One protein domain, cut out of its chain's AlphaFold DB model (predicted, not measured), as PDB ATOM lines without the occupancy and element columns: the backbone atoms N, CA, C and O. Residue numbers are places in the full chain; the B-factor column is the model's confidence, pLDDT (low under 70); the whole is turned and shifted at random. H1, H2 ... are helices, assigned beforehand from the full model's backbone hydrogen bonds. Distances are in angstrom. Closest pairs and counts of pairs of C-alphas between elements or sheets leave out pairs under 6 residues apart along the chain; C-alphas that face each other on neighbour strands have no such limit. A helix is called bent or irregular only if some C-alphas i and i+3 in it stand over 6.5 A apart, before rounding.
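Overview. This is residues 64 to 106, 114 to 148 and 155 to 169 of the 310 residues of an uncharacterized protein of Dehalococcoidia bacterium (UniProt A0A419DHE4). One long helix, H3, forms the middle; H1 crosses it at a steep angle, and H4 meets it with residues 157 to 161. H2 turns off from the end of H1 at a corner, about perpendicular to it, and comes near the beginning of H3 with Phe 88, whose C-alpha is 6.5 A from that of Glu 126; the long stretches 92 to 106, after H2, and 114 to 125, leading into H3, hold no named element. The printed part has 93 residues with four named helices in the order H1, H2, H3, H4 and no named strand; the class is all helix. It is compact, with a radius of gyration of the C-alphas of 13.5 A, and only just elongated, spanning 42 by 28 by 28 A.

Arrangement. H3, residues 126 to 145, touches H1, residues 64 to 79, at a steep tilt of 54 degrees, opposite ways; their closest C-alphas, of Thr 74 and Gly 134, are 5.5 A apart. With residues 133 to 136 alone, H3 touches residues 157 to 161 of H4, residues 155 to 169, at a steep tilt of 61 degrees, the same way; the closest C-alphas, of Leu 136 and Phe 157, are 7.4 A apart. H2, residues 82 to 91, and H1 only just touch, only at the corner by their tight link, with 3 pairs of C-alphas within 8 A; the closest, of Ile 78 and Leu 84, are 5.4 A apart. H2 and H3 are close but not clearly touching, with the closest C-alphas, of Phe 88 and Glu 126, 6.5 A apart. H2 and H4 are apart. Every O i to N i+4 pair is within hydrogen-bond range in H2 and H3, against 11 of 12 in H1 and 9 of 11 in H4.

Along the chain. H3 is 28.2 A long, H1 23.0 A, H4 20.9 A and H2 14.2 A. H1 begins at C-alpha 64, (-36.279, -35.321, -26.304), and H4 ends at C-alpha 169, (-23.132, -41.104, -2.814). H4 is irregular: C-alphas 156 and 159 are 7.5 A apart.

Size, cuts and confidence. The C-alphas farthest apart, of Ser 94 and Gly 147, are 42.8 A apart. Residues 107 to 113 and 149 to 154 are not printed, with C-alpha gaps of 13.4 A and 18.7 A. Mean pLDDT of the printed part is 77.0; among the residues under 70 are 116 to 123 and 162 to 169.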
ATOM      1  N   PRO A  64     -35.026 -35.471 -27.049       63.41
ATOM      2  CA  PRO A  64     -36.279 -35.321 -26.304       63.41
ATOM      3  C   PRO A  64     -36.214 -35.878 -24.874       63.41
ATOM      4  O   PRO A  64     -36.645 -35.221 -23.929       63.41
ATOM      5  N   GLN A  65     -35.612 -37.055 -24.692       66.12
ATOM      6  CA  GLN A  65     -35.457 -37.677 -23.368       66.12
ATOM      7  C   GLN A  65     -34.452 -36.912 -22.499       66.12
ATOM      8  O   GLN A  65     -34.555 -36.873 -21.275       66.12
ATOM      9  N   PHE A  66     -33.487 -36.274 -23.148       67.31
ATOM     10  CA  PHE A  66     -32.430 -35.503 -22.525       67.31
ATOM     11  C   PHE A  66     -32.934 -34.225 -21.851       67.31
ATOM     12  O   PHE A  66     -32.606 -33.964 -20.694       67.31
ATOM     13  N   GLN A  67     -33.778 -33.454 -22.545       75.19
ATOM     14  CA  GLN A  67     -34.348 -32.220 -21.998       75.19
ATOM     15  C   GLN A  67     -35.210 -32.500 -20.769       75.19
ATOM     16  O   GLN A  67     -35.089 -31.807 -19.761       75.19
ATOM     17  N   GLU A  68     -36.034 -33.546 -20.829       81.62
ATOM     18  CA  GLU A  68     -36.883 -33.944 -19.712       81.62
ATOM     19  C   GLU A  68     -36.055 -34.421 -18.512       81.62
ATOM     20  O   GLU A  68     -36.310 -33.989 -17.390       81.62
ATOM     21  N   LYS A  69     -35.029 -35.258 -18.722       81.88
ATOM     22  CA  LYS A  69     -34.162 -35.736 -17.633       81.88
ATOM     23  C   LYS A  69     -33.410 -34.594 -16.948       81.88
ATOM     24  O   LYS A  69     -33.447 -34.503 -15.721       81.88
ATOM     25  N   VAL A  70     -32.773 -33.710 -17.721       86.25
ATOM     26  CA  VAL A  70     -32.025 -32.563 -17.176       86.25
ATOM     27  C   VAL A  70     -32.965 -31.602 -16.451       86.25
ATOM     28  O   VAL A  70     -32.654 -31.166 -15.341       86.25
ATOM     29  N   ALA A  71     -34.133 -31.303 -17.029       86.06
ATOM     30  CA  ALA A  71     -35.131 -30.461 -16.381       86.06
ATOM     31  C   ALA A  71     -35.620 -31.099 -15.074       86.06
ATOM     32  O   ALA A  71     -35.502 -30.486 -14.017       86.06
ATOM     33  N   ASN A  72     -36.083 -32.348 -15.107       87.06
ATOM     34  CA  ASN A  72     -36.612 -33.036 -13.931       87.06
ATOM     35  C   ASN A  72     -35.582 -33.141 -12.801       87.06
ATOM     36  O   ASN A  72     -35.926 -32.922 -11.638       87.06
ATOM     37  N   GLU A  73     -34.321 -33.432 -13.121       86.56
ATOM     38  CA  GLU A  73     -33.253 -33.487 -12.121       86.56
ATOM     39  C   GLU A  73     -32.967 -32.102 -11.526       86.56
ATOM     40  O   GLU A  73     -32.879 -31.961 -10.308       86.56
ATOM     41  N   THR A  74     -32.946 -31.056 -12.353       87.81
ATOM     42  CA  THR A  74     -32.783 -29.666 -11.891       87.81
ATOM     43  C   THR A  74     -33.920 -29.239 -10.966       87.81
ATOM     44  O   THR A  74     -33.687 -28.612  -9.931       87.81
ATOM     45  N   TYR A  75     -35.154 -29.616 -11.297       87.44
ATOM     46  CA  TYR A  75     -36.331 -29.339 -10.474       87.44
ATOM     47  C   TYR A  75     -36.226 -30.058  -9.129       87.44
ATOM     48  O   TYR A  75     -36.391 -29.441  -8.071       87.44
ATOM     49  N   ARG A  76     -35.876 -31.347  -9.168       85.50
ATOM     50  CA  ARG A  76     -35.646 -32.167  -7.977       85.50
ATOM     51  C   ARG A  76     -34.541 -31.589  -7.099       85.50
ATOM     52  O   ARG A  76     -34.670 -31.612  -5.878       85.50
ATOM     53  N   ASP A  77     -33.474 -31.055  -7.683       83.81
ATOM     54  CA  ASP A  77     -32.382 -30.469  -6.916       83.81
ATOM     55  C   ASP A  77     -32.791 -29.260  -6.103       83.81
ATOM     56  O   ASP A  77     -32.420 -29.180  -4.930       83.81
ATOM     57  N   ILE A  78     -33.529 -28.348  -6.730       85.12
ATOM     58  CA  ILE A  78     -33.973 -27.108  -6.103       85.12
ATOM     59  C   ILE A  78     -34.969 -27.438  -4.994       85.12
ATOM     60  O   ILE A  78     -34.770 -27.017  -3.860       85.12
ATOM     61  N   GLN A  79     -35.983 -28.253  -5.295       84.31
ATOM     62  CA  GLN A  79     -37.033 -28.621  -4.340       84.31
ATOM     63  C   GLN A  79     -36.532 -29.537  -3.214       84.31
ATOM     64  O   GLN A  79     -37.031 -29.480  -2.094       84.31
ATOM     65  N   GLY A  80     -35.551 -30.394  -3.502       79.56
ATOM     66  CA  GLY A  80     -34.979 -31.342  -2.547       79.56
ATOM     67  C   GLY A  80     -33.816 -30.783  -1.726       79.56
ATOM     68  O   GLY A  80     -33.264 -31.497  -0.889       79.56
ATOM     69  N   SER A  81     -33.386 -29.542  -1.970       80.62
ATOM     70  CA  SER A  81     -32.324 -28.886  -1.207       80.62
ATOM     71  C   SER A  81     -32.913 -27.780  -0.346       80.62
ATOM     72  O   SER A  81     -33.370 -26.770  -0.876       80.62
ATOM     73  N   GLY A  82     -32.848 -27.936   0.981       79.69
ATOM     74  CA  GLY A  82     -33.289 -26.892   1.913       79.69
ATOM     75  C   GLY A  82     -32.560 -25.569   1.669       79.69
ATOM     76  O   GLY A  82     -33.193 -24.532   1.573       79.69
ATOM     77  N   VAL A  83     -31.249 -25.623   1.405       80.88
ATOM     78  CA  VAL A  83     -30.434 -24.431   1.112       80.88
ATOM     79  C   VAL A  83     -30.899 -23.708  -0.155       80.88
ATOM     80  O   VAL A  83     -30.978 -22.481  -0.165       80.88
ATOM     81  N   LEU A  84     -31.198 -24.443  -1.233       80.94
ATOM     82  CA  LEU A  84     -31.679 -23.823  -2.474       80.94
ATOM     83  C   LEU A  84     -33.109 -23.324  -2.314       80.94
ATOM     84  O   LEU A  84     -33.421 -22.222  -2.742       80.94
ATOM     85  N   THR A  85     -33.957 -24.093  -1.646       84.38
ATOM     86  CA  THR A  85     -35.332 -23.687  -1.363       84.38
ATOM     87  C   THR A  85     -35.359 -22.387  -0.548       84.38
ATOM     88  O   THR A  85     -36.029 -21.432  -0.941       84.38
ATOM     89  N   ASP A  86     -34.562 -22.302   0.520       85.31
ATOM     90  CA  ASP A  86     -34.433 -21.110   1.362       85.31
ATOM     91  C   ASP A  86     -33.884 -19.918   0.576       85.31
ATOM     92  O   ASP A  86     -34.361 -18.798   0.739       85.31
ATOM     93  N   TYR A  87     -32.917 -20.148  -0.316       84.44
ATOM     94  CA  TYR A  87     -32.391 -19.109  -1.198       84.44
ATOM     95  C   TYR A  87     -33.483 -18.518  -2.107       84.44
ATOM     96  O   TYR A  87     -33.605 -17.293  -2.203       84.44
ATOM     97  N   PHE A  88     -34.315 -19.367  -2.721       85.62
ATOM     98  CA  PHE A  88     -35.418 -18.927  -3.583       85.62
ATOM     99  C   PHE A  88     -36.506 -18.196  -2.780       85.62
ATOM    100  O   PHE A  88     -36.991 -17.156  -3.229       85.62
ATOM    101  N   PHE A  89     -36.861 -18.680  -1.584       87.25
ATOM    102  CA  PHE A  89     -37.834 -18.014  -0.708       87.25
ATOM    103  C   PHE A  89     -37.323 -16.695  -0.130       87.25
ATOM    104  O   PHE A  89     -38.088 -15.740  -0.022       87.25
ATOM    105  N   TYR A  90     -36.036 -16.605   0.209       86.19
ATOM    106  CA  TYR A  90     -35.432 -15.376   0.721       86.19
ATOM    107  C   TYR A  90     -35.522 -14.238  -0.298       86.19
ATOM    108  O   TYR A  90     -35.861 -13.107   0.049       86.19
ATOM    109  N   ARG A  91     -35.240 -14.541  -1.568       81.75
ATOM    110  CA  ARG A  91     -35.349 -13.565  -2.653       81.75
ATOM    111  C   ARG A  91     -36.795 -13.307  -3.083       81.75
ATOM    112  O   ARG A  91     -37.087 -12.215  -3.560       81.75
ATOM    113  N   ASN A  92     -37.697 -14.269  -2.861       81.69
ATOM    114  CA  ASN A  92     -39.115 -14.179  -3.219       81.69
ATOM    115  C   ASN A  92     -40.028 -14.501  -2.032       81.69
ATOM    116  O   ASN A  92     -40.667 -15.557  -2.019       81.69
ATOM    117  N   PRO A  93     -40.172 -13.584  -1.057       80.81
ATOM    118  CA  PRO A  93     -40.937 -13.850   0.162       80.81
ATOM    119  C   PRO A  93     -42.422 -14.153  -0.085       80.81
ATOM    120  O   PRO A  93     -43.089 -14.758   0.750       80.81
ATOM    121  N   SER A  94     -42.966 -13.720  -1.227       79.38
ATOM    122  CA  SER A  94     -44.350 -13.983  -1.635       79.38
ATOM    123  C   SER A  94     -44.573 -15.394  -2.192       79.38
ATOM    124  O   SER A  94     -45.719 -15.807  -2.385       79.38
ATOM    125  N   MET A  95     -43.501 -16.131  -2.488       77.94
ATOM    126  CA  MET A  95     -43.566 -17.466  -3.063       77.94
ATOM    127  C   MET A  95     -43.885 -18.488  -1.960       77.94
ATOM    128  O   MET A  95     -43.150 -18.620  -0.990       77.94
ATOM    129  N   LYS A  96     -45.002 -19.219  -2.096       76.19
ATOM    130  CA  LYS A  96     -45.410 -20.267  -1.133       76.19
ATOM    131  C   LYS A  96     -44.772 -21.627  -1.419       76.19
ATOM    132  O   LYS A  96     -44.614 -22.441  -0.517       76.19
ATOM    133  N   THR A  97     -44.443 -21.877  -2.681       79.44
ATOM    134  CA  THR A  97     -43.788 -23.089  -3.174       79.44
ATOM    135  C   THR A  97     -42.839 -22.700  -4.296       79.44
ATOM    136  O   THR A  97     -43.162 -21.813  -5.088       79.44
ATOM    137  N   VAL A  98     -41.677 -23.351  -4.388       78.19
ATOM    138  CA  VAL A  98     -40.741 -23.089  -5.488       78.19
ATOM    139  C   VAL A  98     -41.337 -23.624  -6.788       78.19
ATOM    140  O   VAL A  98     -41.346 -24.831  -7.042       78.19
ATOM    141  N   SER A  99     -41.874 -22.707  -7.593       77.38
ATOM    142  CA  SER A  99     -42.433 -22.974  -8.917       77.38
ATOM    143  C   SER A  99     -41.495 -22.413  -9.978       77.38
ATOM    144  O   SER A  99     -41.427 -21.204 -10.202       77.38
ATOM    145  N   LEU A 100     -40.775 -23.313 -10.645       73.56
ATOM    146  CA  LEU A 100     -39.805 -22.963 -11.685       73.56
ATOM    147  C   LEU A 100     -40.470 -22.522 -12.999       73.56
ATOM    148  O   LEU A 100     -39.845 -21.854 -13.812       73.56
ATOM    149  N   ASN A 101     -41.764 -22.811 -13.167       71.31
ATOM    150  CA  ASN A 101     -42.561 -22.339 -14.305       71.31
ATOM    151  C   ASN A 101     -42.977 -20.863 -14.168       71.31
ATOM    152  O   ASN A 101     -43.613 -20.313 -15.061       71.31
ATOM    153  N   SER A 102     -42.674 -20.237 -13.031       74.31
ATOM    154  CA  SER A 102     -43.104 -18.880 -12.698       74.31
ATOM    155  C   SER A 102     -42.011 -18.131 -11.935       74.31
ATOM    156  O   SER A 102     -42.286 -17.510 -10.906       74.31
ATOM    157  N   LEU A 103     -40.762 -18.245 -12.393       80.25
ATOM    158  CA  LEU A 103     -39.668 -17.454 -11.838       80.25
ATOM    159  C   LEU A 103     -39.819 -15.982 -12.251       80.25
ATOM    160  O   LEU A 103     -40.146 -15.701 -13.407       80.25
ATOM    161  N   PRO A 104     -39.598 -15.037 -11.325       78.44
ATOM    162  CA  PRO A 104     -39.656 -13.615 -11.640       78.44
ATOM    163  C   PRO A 104     -38.542 -13.244 -12.623       78.44
ATOM    164  O   PRO A 104     -37.427 -13.746 -12.522       78.44
ATOM    165  N   GLY A 105     -38.832 -12.337 -13.559       79.25
ATOM    166  CA  GLY A 105     -37.843 -11.846 -14.528       79.25
ATOM    167  C   GLY A 105     -37.927 -12.463 -15.928       79.25
ATOM    168  O   GLY A 105     -37.040 -12.204 -16.738       79.25
ATOM    169  N   ILE A 106     -38.975 -13.243 -16.229       77.50
ATOM    170  CA  ILE A 106     -39.339 -13.650 -17.598       77.50
ATOM    171  C   ILE A 106     -40.794 -13.248 -17.866       77.50
ATOM    172  O   ILE A 106     -41.709 -13.734 -17.202       77.50
ATOM    173  N   PHE A 114     -28.654 -19.301 -20.900       79.81
ATOM    174  CA  PHE A 114     -27.489 -19.368 -20.029       79.81
ATOM    175  C   PHE A 114     -26.274 -18.677 -20.673       79.81
ATOM    176  O   PHE A 114     -26.010 -18.850 -21.863       79.81
ATOM    177  N   SER A 115     -25.514 -17.922 -19.876       72.62
ATOM    178  CA  SER A 115     -24.251 -17.307 -20.291       72.62
ATOM    179  C   SER A 115     -23.176 -17.541 -19.234       72.62
ATOM    180  O   SER A 115     -23.383 -17.272 -18.050       72.62
ATOM    181  N   PHE A 116     -21.991 -17.974 -19.675       65.19
ATOM    182  CA  PHE A 116     -20.815 -18.136 -18.812       65.19
ATOM    183  C   PHE A 116     -20.333 -16.809 -18.212       65.19
ATOM    184  O   PHE A 116     -19.766 -16.793 -17.121       65.19
ATOM    185  N   VAL A 117     -20.591 -15.691 -18.896       67.50
ATOM    186  CA  VAL A 117     -20.359 -14.339 -18.376       67.50
ATOM    187  C   VAL A 117     -21.732 -13.714 -18.136       67.50
ATOM    188  O   VAL A 117     -22.336 -13.194 -19.082       67.50
ATOM    189  N   PRO A 118     -22.289 -13.827 -16.919       59.84
ATOM    190  CA  PRO A 118     -23.578 -13.228 -16.634       59.84
ATOM    191  C   PRO A 118     -23.435 -11.706 -16.679       59.84
ATOM    192  O   PRO A 118     -22.438 -11.141 -16.221       59.84
ATOM    193  N   LEU A 119     -24.441 -11.026 -17.226       66.00
ATOM    194  CA  LEU A 119     -24.528  -9.576 -17.086       66.00
ATOM    195  C   LEU A 119     -24.670  -9.248 -15.584       66.00
ATOM    196  O   LEU A 119     -25.451  -9.916 -14.903       66.00
ATOM    197  N   PRO A 120     -23.976  -8.227 -15.050       63.69
ATOM    198  CA  PRO A 120     -23.972  -7.942 -13.611       63.69
ATOM    199  C   PRO A 120     -25.367  -7.770 -12.995       63.69
ATOM    200  O   PRO A 120     -25.577  -8.132 -11.845       63.69
ATOM    201  N   ALA A 121     -26.324  -7.250 -13.770       61.41
ATOM    202  CA  ALA A 121     -27.697  -7.001 -13.328       61.41
ATOM    203  C   ALA A 121     -28.523  -8.274 -13.072       61.41
ATOM    204  O   ALA A 121     -29.561  -8.205 -12.425       61.41
ATOM    205  N   VAL A 122     -28.080  -9.414 -13.597       67.69
ATOM    206  CA  VAL A 122     -28.829 -10.678 -13.600       67.69
ATOM    207  C   VAL A 122     -27.990 -11.853 -13.082       67.69
ATOM    208  O   VAL A 122     -28.430 -13.000 -13.080       67.69
ATOM    209  N   ALA A 123     -26.761 -11.580 -12.637       68.69
ATOM    210  CA  ALA A 123     -25.885 -12.570 -12.032       68.69
ATOM    211  C   ALA A 123     -26.414 -12.975 -10.649       68.69
ATOM    212  O   ALA A 123     -26.597 -12.125  -9.774       68.69
ATOM    213  N   GLY A 124     -26.621 -14.277 -10.438       72.62
ATOM    214  CA  GLY A 124     -27.093 -14.789  -9.151       72.62
ATOM    215  C   GLY A 124     -28.516 -14.354  -8.799       72.62
ATOM    216  O   GLY A 124     -28.794 -14.088  -7.627       72.62
ATOM    217  N   ASP A 125     -29.393 -14.239  -9.797       83.06
ATOM    218  CA  ASP A 125     -30.837 -14.352  -9.592       83.06
ATOM    219  C   ASP A 125     -31.285 -15.823  -9.700       83.06
ATOM    220  O   ASP A 125     -30.479 -16.742  -9.890       83.06
ATOM    221  N   GLU A 126     -32.575 -16.071  -9.505       85.19
ATOM    222  CA  GLU A 126     -33.166 -17.408  -9.478       85.19
ATOM    223  C   GLU A 126     -33.046 -18.091 -10.832       85.19
ATOM    224  O   GLU A 126     -32.702 -19.268 -10.895       85.19
ATOM    225  N   ILE A 127     -33.288 -17.346 -11.912       86.81
ATOM    226  CA  ILE A 127     -33.214 -17.873 -13.274       86.81
ATOM    227  C   ILE A 127     -31.768 -18.236 -13.610       86.81
ATOM    228  O   ILE A 127     -31.530 -19.325 -14.124       86.81
ATOM    229  N   ASP A 128     -30.796 -17.375 -13.290       84.69
ATOM    230  CA  ASP A 128     -29.370 -17.677 -13.448       84.69
ATOM    231  C   ASP A 128     -29.002 -18.926 -12.651       84.69
ATOM    232  O   ASP A 128     -28.375 -19.826 -13.194       84.69
ATOM    233  N   SER A 129     -29.457 -19.032 -11.400       83.50
ATOM    234  CA  SER A 129     -29.195 -20.190 -10.536       83.50
ATOM    235  C   SER A 129     -29.801 -21.483 -11.093       83.50
ATOM    236  O   SER A 129     -29.136 -22.519 -11.095       83.50
ATOM    237  N   THR A 130     -31.033 -21.432 -11.606       87.12
ATOM    238  CA  THR A 130     -31.702 -22.569 -12.251       87.12
ATOM    239  C   THR A 130     -31.001 -22.969 -13.543       87.12
ATOM    240  O   THR A 130     -30.728 -24.150 -13.733       87.12
ATOM    241  N   LEU A 131     -30.665 -22.014 -14.413       86.94
ATOM    242  CA  LEU A 131     -29.953 -22.276 -15.667       86.94
ATOM    243  C   LEU A 131     -28.560 -22.846 -15.410       86.94
ATOM    244  O   LEU A 131     -28.138 -23.789 -16.074       86.94
ATOM    245  N   ARG A 132     -27.870 -22.312 -14.402       84.50
ATOM    246  CA  ARG A 132     -26.590 -22.815 -13.916       84.50
ATOM    247  C   ARG A 132     -26.710 -24.265 -13.460       84.50
ATOM    248  O   ARG A 132     -25.970 -25.127 -13.923       84.50
ATOM    249  N   LEU A 133     -27.658 -24.559 -12.583       84.81
ATOM    250  CA  LEU A 133     -27.868 -25.920 -12.103       84.81
ATOM    251  C   LEU A 133     -28.277 -26.880 -13.230       84.81
ATOM    252  O   LEU A 133     -27.800 -28.011 -13.270       84.81
ATOM    253  N   GLY A 134     -29.087 -26.402 -14.178       86.94
ATOM    254  CA  GLY A 134     -29.410 -27.115 -15.411       86.94
ATOM    255  C   GLY A 134     -28.170 -27.450 -16.232       86.94
ATOM    256  O   GLY A 134     -28.040 -28.581 -16.685       86.94
ATOM    257  N   MET A 135     -27.225 -26.516 -16.352       85.94
ATOM    258  CA  MET A 135     -25.939 -26.745 -17.018       85.94
ATOM    259  C   MET A 135     -25.094 -27.803 -16.299       85.94
ATOM    260  O   MET A 135     -24.546 -28.690 -16.941       85.94
ATOM    261  N   LEU A 136     -25.035 -27.769 -14.965       85.12
ATOM    262  CA  LEU A 136     -24.327 -28.795 -14.195       85.12
ATOM    263  C   LEU A 136     -24.949 -30.188 -14.398       85.12
ATOM    264  O   LEU A 136     -24.232 -31.171 -14.563       85.12
ATOM    265  N   ASN A 137     -26.280 -30.277 -14.391       86.38
ATOM    266  CA  ASN A 137     -27.002 -31.530 -14.632       86.38
ATOM    267  C   ASN A 137     -26.822 -32.044 -16.055       86.38
ATOM    268  O   ASN A 137     -26.675 -33.245 -16.265       86.38
ATOM    269  N   LEU A 138     -26.800 -31.126 -17.013       85.50
ATOM    270  CA  LEU A 138     -26.493 -31.395 -18.406       85.50
ATOM    271  C   LEU A 138     -25.094 -32.000 -18.559       85.50
ATOM    272  O   LEU A 138     -24.943 -33.057 -19.163       85.50
ATOM    273  N   GLU A 139     -24.079 -31.356 -17.985       83.75
ATOM    274  CA  GLU A 139     -22.698 -31.837 -18.026       83.75
ATOM    275  C   GLU A 139     -22.558 -33.202 -17.340       83.75
ATOM    276  O   GLU A 139     -21.910 -34.091 -17.888       83.75
ATOM    277  N   ALA A 140     -23.205 -33.398 -16.185       81.19
ATOM    278  CA  ALA A 140     -23.161 -34.663 -15.452       81.19
ATOM    279  C   ALA A 140     -23.817 -35.804 -16.239       81.19
ATOM    280  O   ALA A 140     -23.260 -36.897 -16.312       81.19
ATOM    281  N   TYR A 141     -24.961 -35.534 -16.869       83.19
ATOM    282  CA  TYR A 141     -25.640 -36.503 -17.721       83.19
ATOM    283  C   TYR A 141     -24.793 -36.868 -18.945       83.19
ATOM    284  O   TYR A 141     -24.621 -38.042 -19.255       83.19
ATOM    285  N   LEU A 142     -24.213 -35.874 -19.624       80.62
ATOM    286  CA  LEU A 142     -23.320 -36.114 -20.762       80.62
ATOM    287  C   LEU A 142     -22.065 -36.892 -20.352       80.62
ATOM    288  O   LEU A 142     -21.589 -37.734 -21.110       80.62
ATOM    289  N   ALA A 143     -21.535 -36.627 -19.156       79.06
ATOM    290  CA  ALA A 143     -20.417 -37.378 -18.607       79.06
ATOM    291  C   ALA A 143     -20.795 -38.847 -18.364       79.06
ATOM    292  O   ALA A 143     -20.023 -39.732 -18.725       79.06
ATOM    293  N   GLU A 144     -21.976 -39.117 -17.809       78.19
ATOM    294  CA  GLU A 144     -22.475 -40.479 -17.595       78.19
ATOM    295  C   GLU A 144     -22.670 -41.232 -18.919       78.19
ATOM    296  O   GLU A 144     -22.093 -42.304 -19.104       78.19
ATOM    297  N   GLU A 145     -23.399 -40.643 -19.871       77.94
ATOM    298  CA  GLU A 145     -23.658 -41.248 -21.187       77.94
ATOM    299  C   GLU A 145     -22.368 -41.479 -21.983       77.94
ATOM    300  O   GLU A 145     -22.213 -42.493 -22.663       77.94
ATOM    301  N   GLY A 146     -21.413 -40.552 -21.876       74.31
ATOM    302  CA  GLY A 146     -20.099 -40.672 -22.500       74.31
ATOM    303  C   GLY A 146     -19.149 -41.636 -21.785       74.31
ATOM    304  O   GLY A 146     -18.019 -41.821 -22.242       74.31
ATOM    305  N   GLY A 147     -19.545 -42.217 -20.644       70.75
ATOM    306  CA  GLY A 147     -18.662 -43.024 -19.798       70.75
ATOM    307  C   GLY A 147     -17.445 -42.244 -19.280       70.75
ATOM    308  O   GLY A 147     -16.390 -42.828 -19.001       70.75
ATOM    309  N   ALA A 148     -17.561 -40.918 -19.194       68.75
ATOM    310  CA  ALA A 148     -16.501 -40.036 -18.751       68.75
ATOM    311  C   ALA A 148     -16.212 -40.270 -17.264       68.75
ATOM    312  O   ALA A 148     -17.099 -40.335 -16.417       68.75
ATOM    313  N   ARG A 155     -16.452 -23.215 -12.190       65.56
ATOM    314  CA  ARG A 155     -15.899 -23.162 -10.823       65.56
ATOM    315  C   ARG A 155     -16.920 -22.712  -9.777       65.56
ATOM    316  O   ARG A 155     -16.767 -23.037  -8.599       65.56
ATOM    317  N   SER A 156     -17.950 -21.978 -10.192       66.38
ATOM    318  CA  SER A 156     -19.060 -21.558  -9.336       66.38
ATOM    319  C   SER A 156     -19.893 -22.741  -8.821       66.38
ATOM    320  O   SER A 156     -20.567 -22.603  -7.799       66.38
ATOM    321  N   PHE A 157     -19.782 -23.924  -9.438       71.06
ATOM    322  CA  PHE A 157     -20.540 -25.117  -9.061       71.06
ATOM    323  C   PHE A 157     -19.933 -25.971  -7.962       71.06
ATOM    324  O   PHE A 157     -20.612 -26.886  -7.517       71.06
ATOM    325  N   ALA A 158     -18.722 -25.698  -7.468       65.50
ATOM    326  CA  ALA A 158     -18.069 -26.586  -6.497       65.50
ATOM    327  C   ALA A 158     -18.972 -26.931  -5.290       65.50
ATOM    328  O   ALA A 158     -19.116 -28.095  -4.927       65.50
ATOM    329  N   LYS A 159     -19.681 -25.937  -4.735       66.25
ATOM    330  CA  LYS A 159     -20.614 -26.131  -3.607       66.25
ATOM    331  C   LYS A 159     -21.899 -26.881  -3.984       66.25
ATOM    332  O   LYS A 159     -22.457 -27.614  -3.166       66.25
ATOM    333  N   LEU A 160     -22.393 -26.671  -5.204       68.44
ATOM    334  CA  LEU A 160     -23.580 -27.350  -5.732       68.44
ATOM    335  C   LEU A 160     -23.270 -28.816  -6.044       68.44
ATOM    336  O   LEU A 160     -24.034 -29.702  -5.665       68.44
ATOM    337  N   LEU A 161     -22.110 -29.069  -6.647       70.19
ATOM    338  CA  LEU A 161     -21.581 -30.400  -6.890       70.19
ATOM    339  C   LEU A 161     -21.353 -31.148  -5.571       70.19
ATOM    340  O   LEU A 161     -21.817 -32.277  -5.443       70.19
ATOM    341  N   ASP A 162     -20.752 -30.511  -4.560       65.62
ATOM    342  CA  ASP A 162     -20.606 -31.098  -3.220       65.62
ATOM    343  C   ASP A 162     -21.964 -31.511  -2.626       65.62
ATOM    344  O   ASP A 162     -22.097 -32.593  -2.056       65.62
ATOM    345  N   SER A 163     -22.994 -30.677  -2.798       64.94
ATOM    346  CA  SER A 163     -24.351 -30.945  -2.302       64.94
ATOM    347  C   SER A 163     -25.026 -32.106  -3.048       64.94
ATOM    348  O   SER A 163     -25.718 -32.923  -2.440       64.94
ATOM    349  N   LYS A 164     -24.790 -32.236  -4.359       69.75
ATOM    350  CA  LYS A 164     -25.245 -33.385  -5.159       69.75
ATOM    351  C   LYS A 164     -24.529 -34.675  -4.790       69.75
ATOM    352  O   LYS A 164     -25.182 -35.694  -4.580       69.75
ATOM    353  N   ILE A 165     -23.207 -34.621  -4.651       66.31
ATOM    354  CA  ILE A 165     -22.384 -35.745  -4.196       66.31
ATOM    355  C   ILE A 165     -22.890 -36.231  -2.830       66.31
ATOM    356  O   ILE A 165     -23.100 -37.426  -2.632       66.31
ATOM    357  N   GLN A 166     -23.193 -35.317  -1.905       62.81
ATOM    358  CA  GLN A 166     -23.787 -35.676  -0.614       62.81
ATOM    359  C   GLN A 166     -25.108 -36.444  -0.753       62.81
ATOM    360  O   GLN A 166     -25.299 -37.426  -0.038       62.81
ATOM    361  N   ARG A 167     -25.990 -36.035  -1.675       63.97
ATOM    362  CA  ARG A 167     -27.295 -36.676  -1.891       63.97
ATOM    363  C   ARG A 167     -27.184 -38.070  -2.517       63.97
ATOM    364  O   ARG A 167     -27.909 -38.966  -2.098       63.97
ATOM    365  N   TYR A 168     -26.309 -38.244  -3.505       59.53
ATOM    366  CA  TYR A 168     -26.270 -39.463  -4.322       59.53
ATOM    367  C   TYR A 168     -25.304 -40.531  -3.814       59.53
ATOM    368  O   TYR A 168     -25.595 -41.716  -3.935       59.53
ATOM    369  N   THR A 169     -24.171 -40.144  -3.231       54.34
ATOM    370  CA  THR A 169     -23.132 -41.104  -2.814       54.34
ATOM    371  C   THR A 169     -23.015 -41.232  -1.297       54.34
ATOM    372  O   THR A 169     -22.082 -41.855  -0.794       54.34
TER     373      THR A 169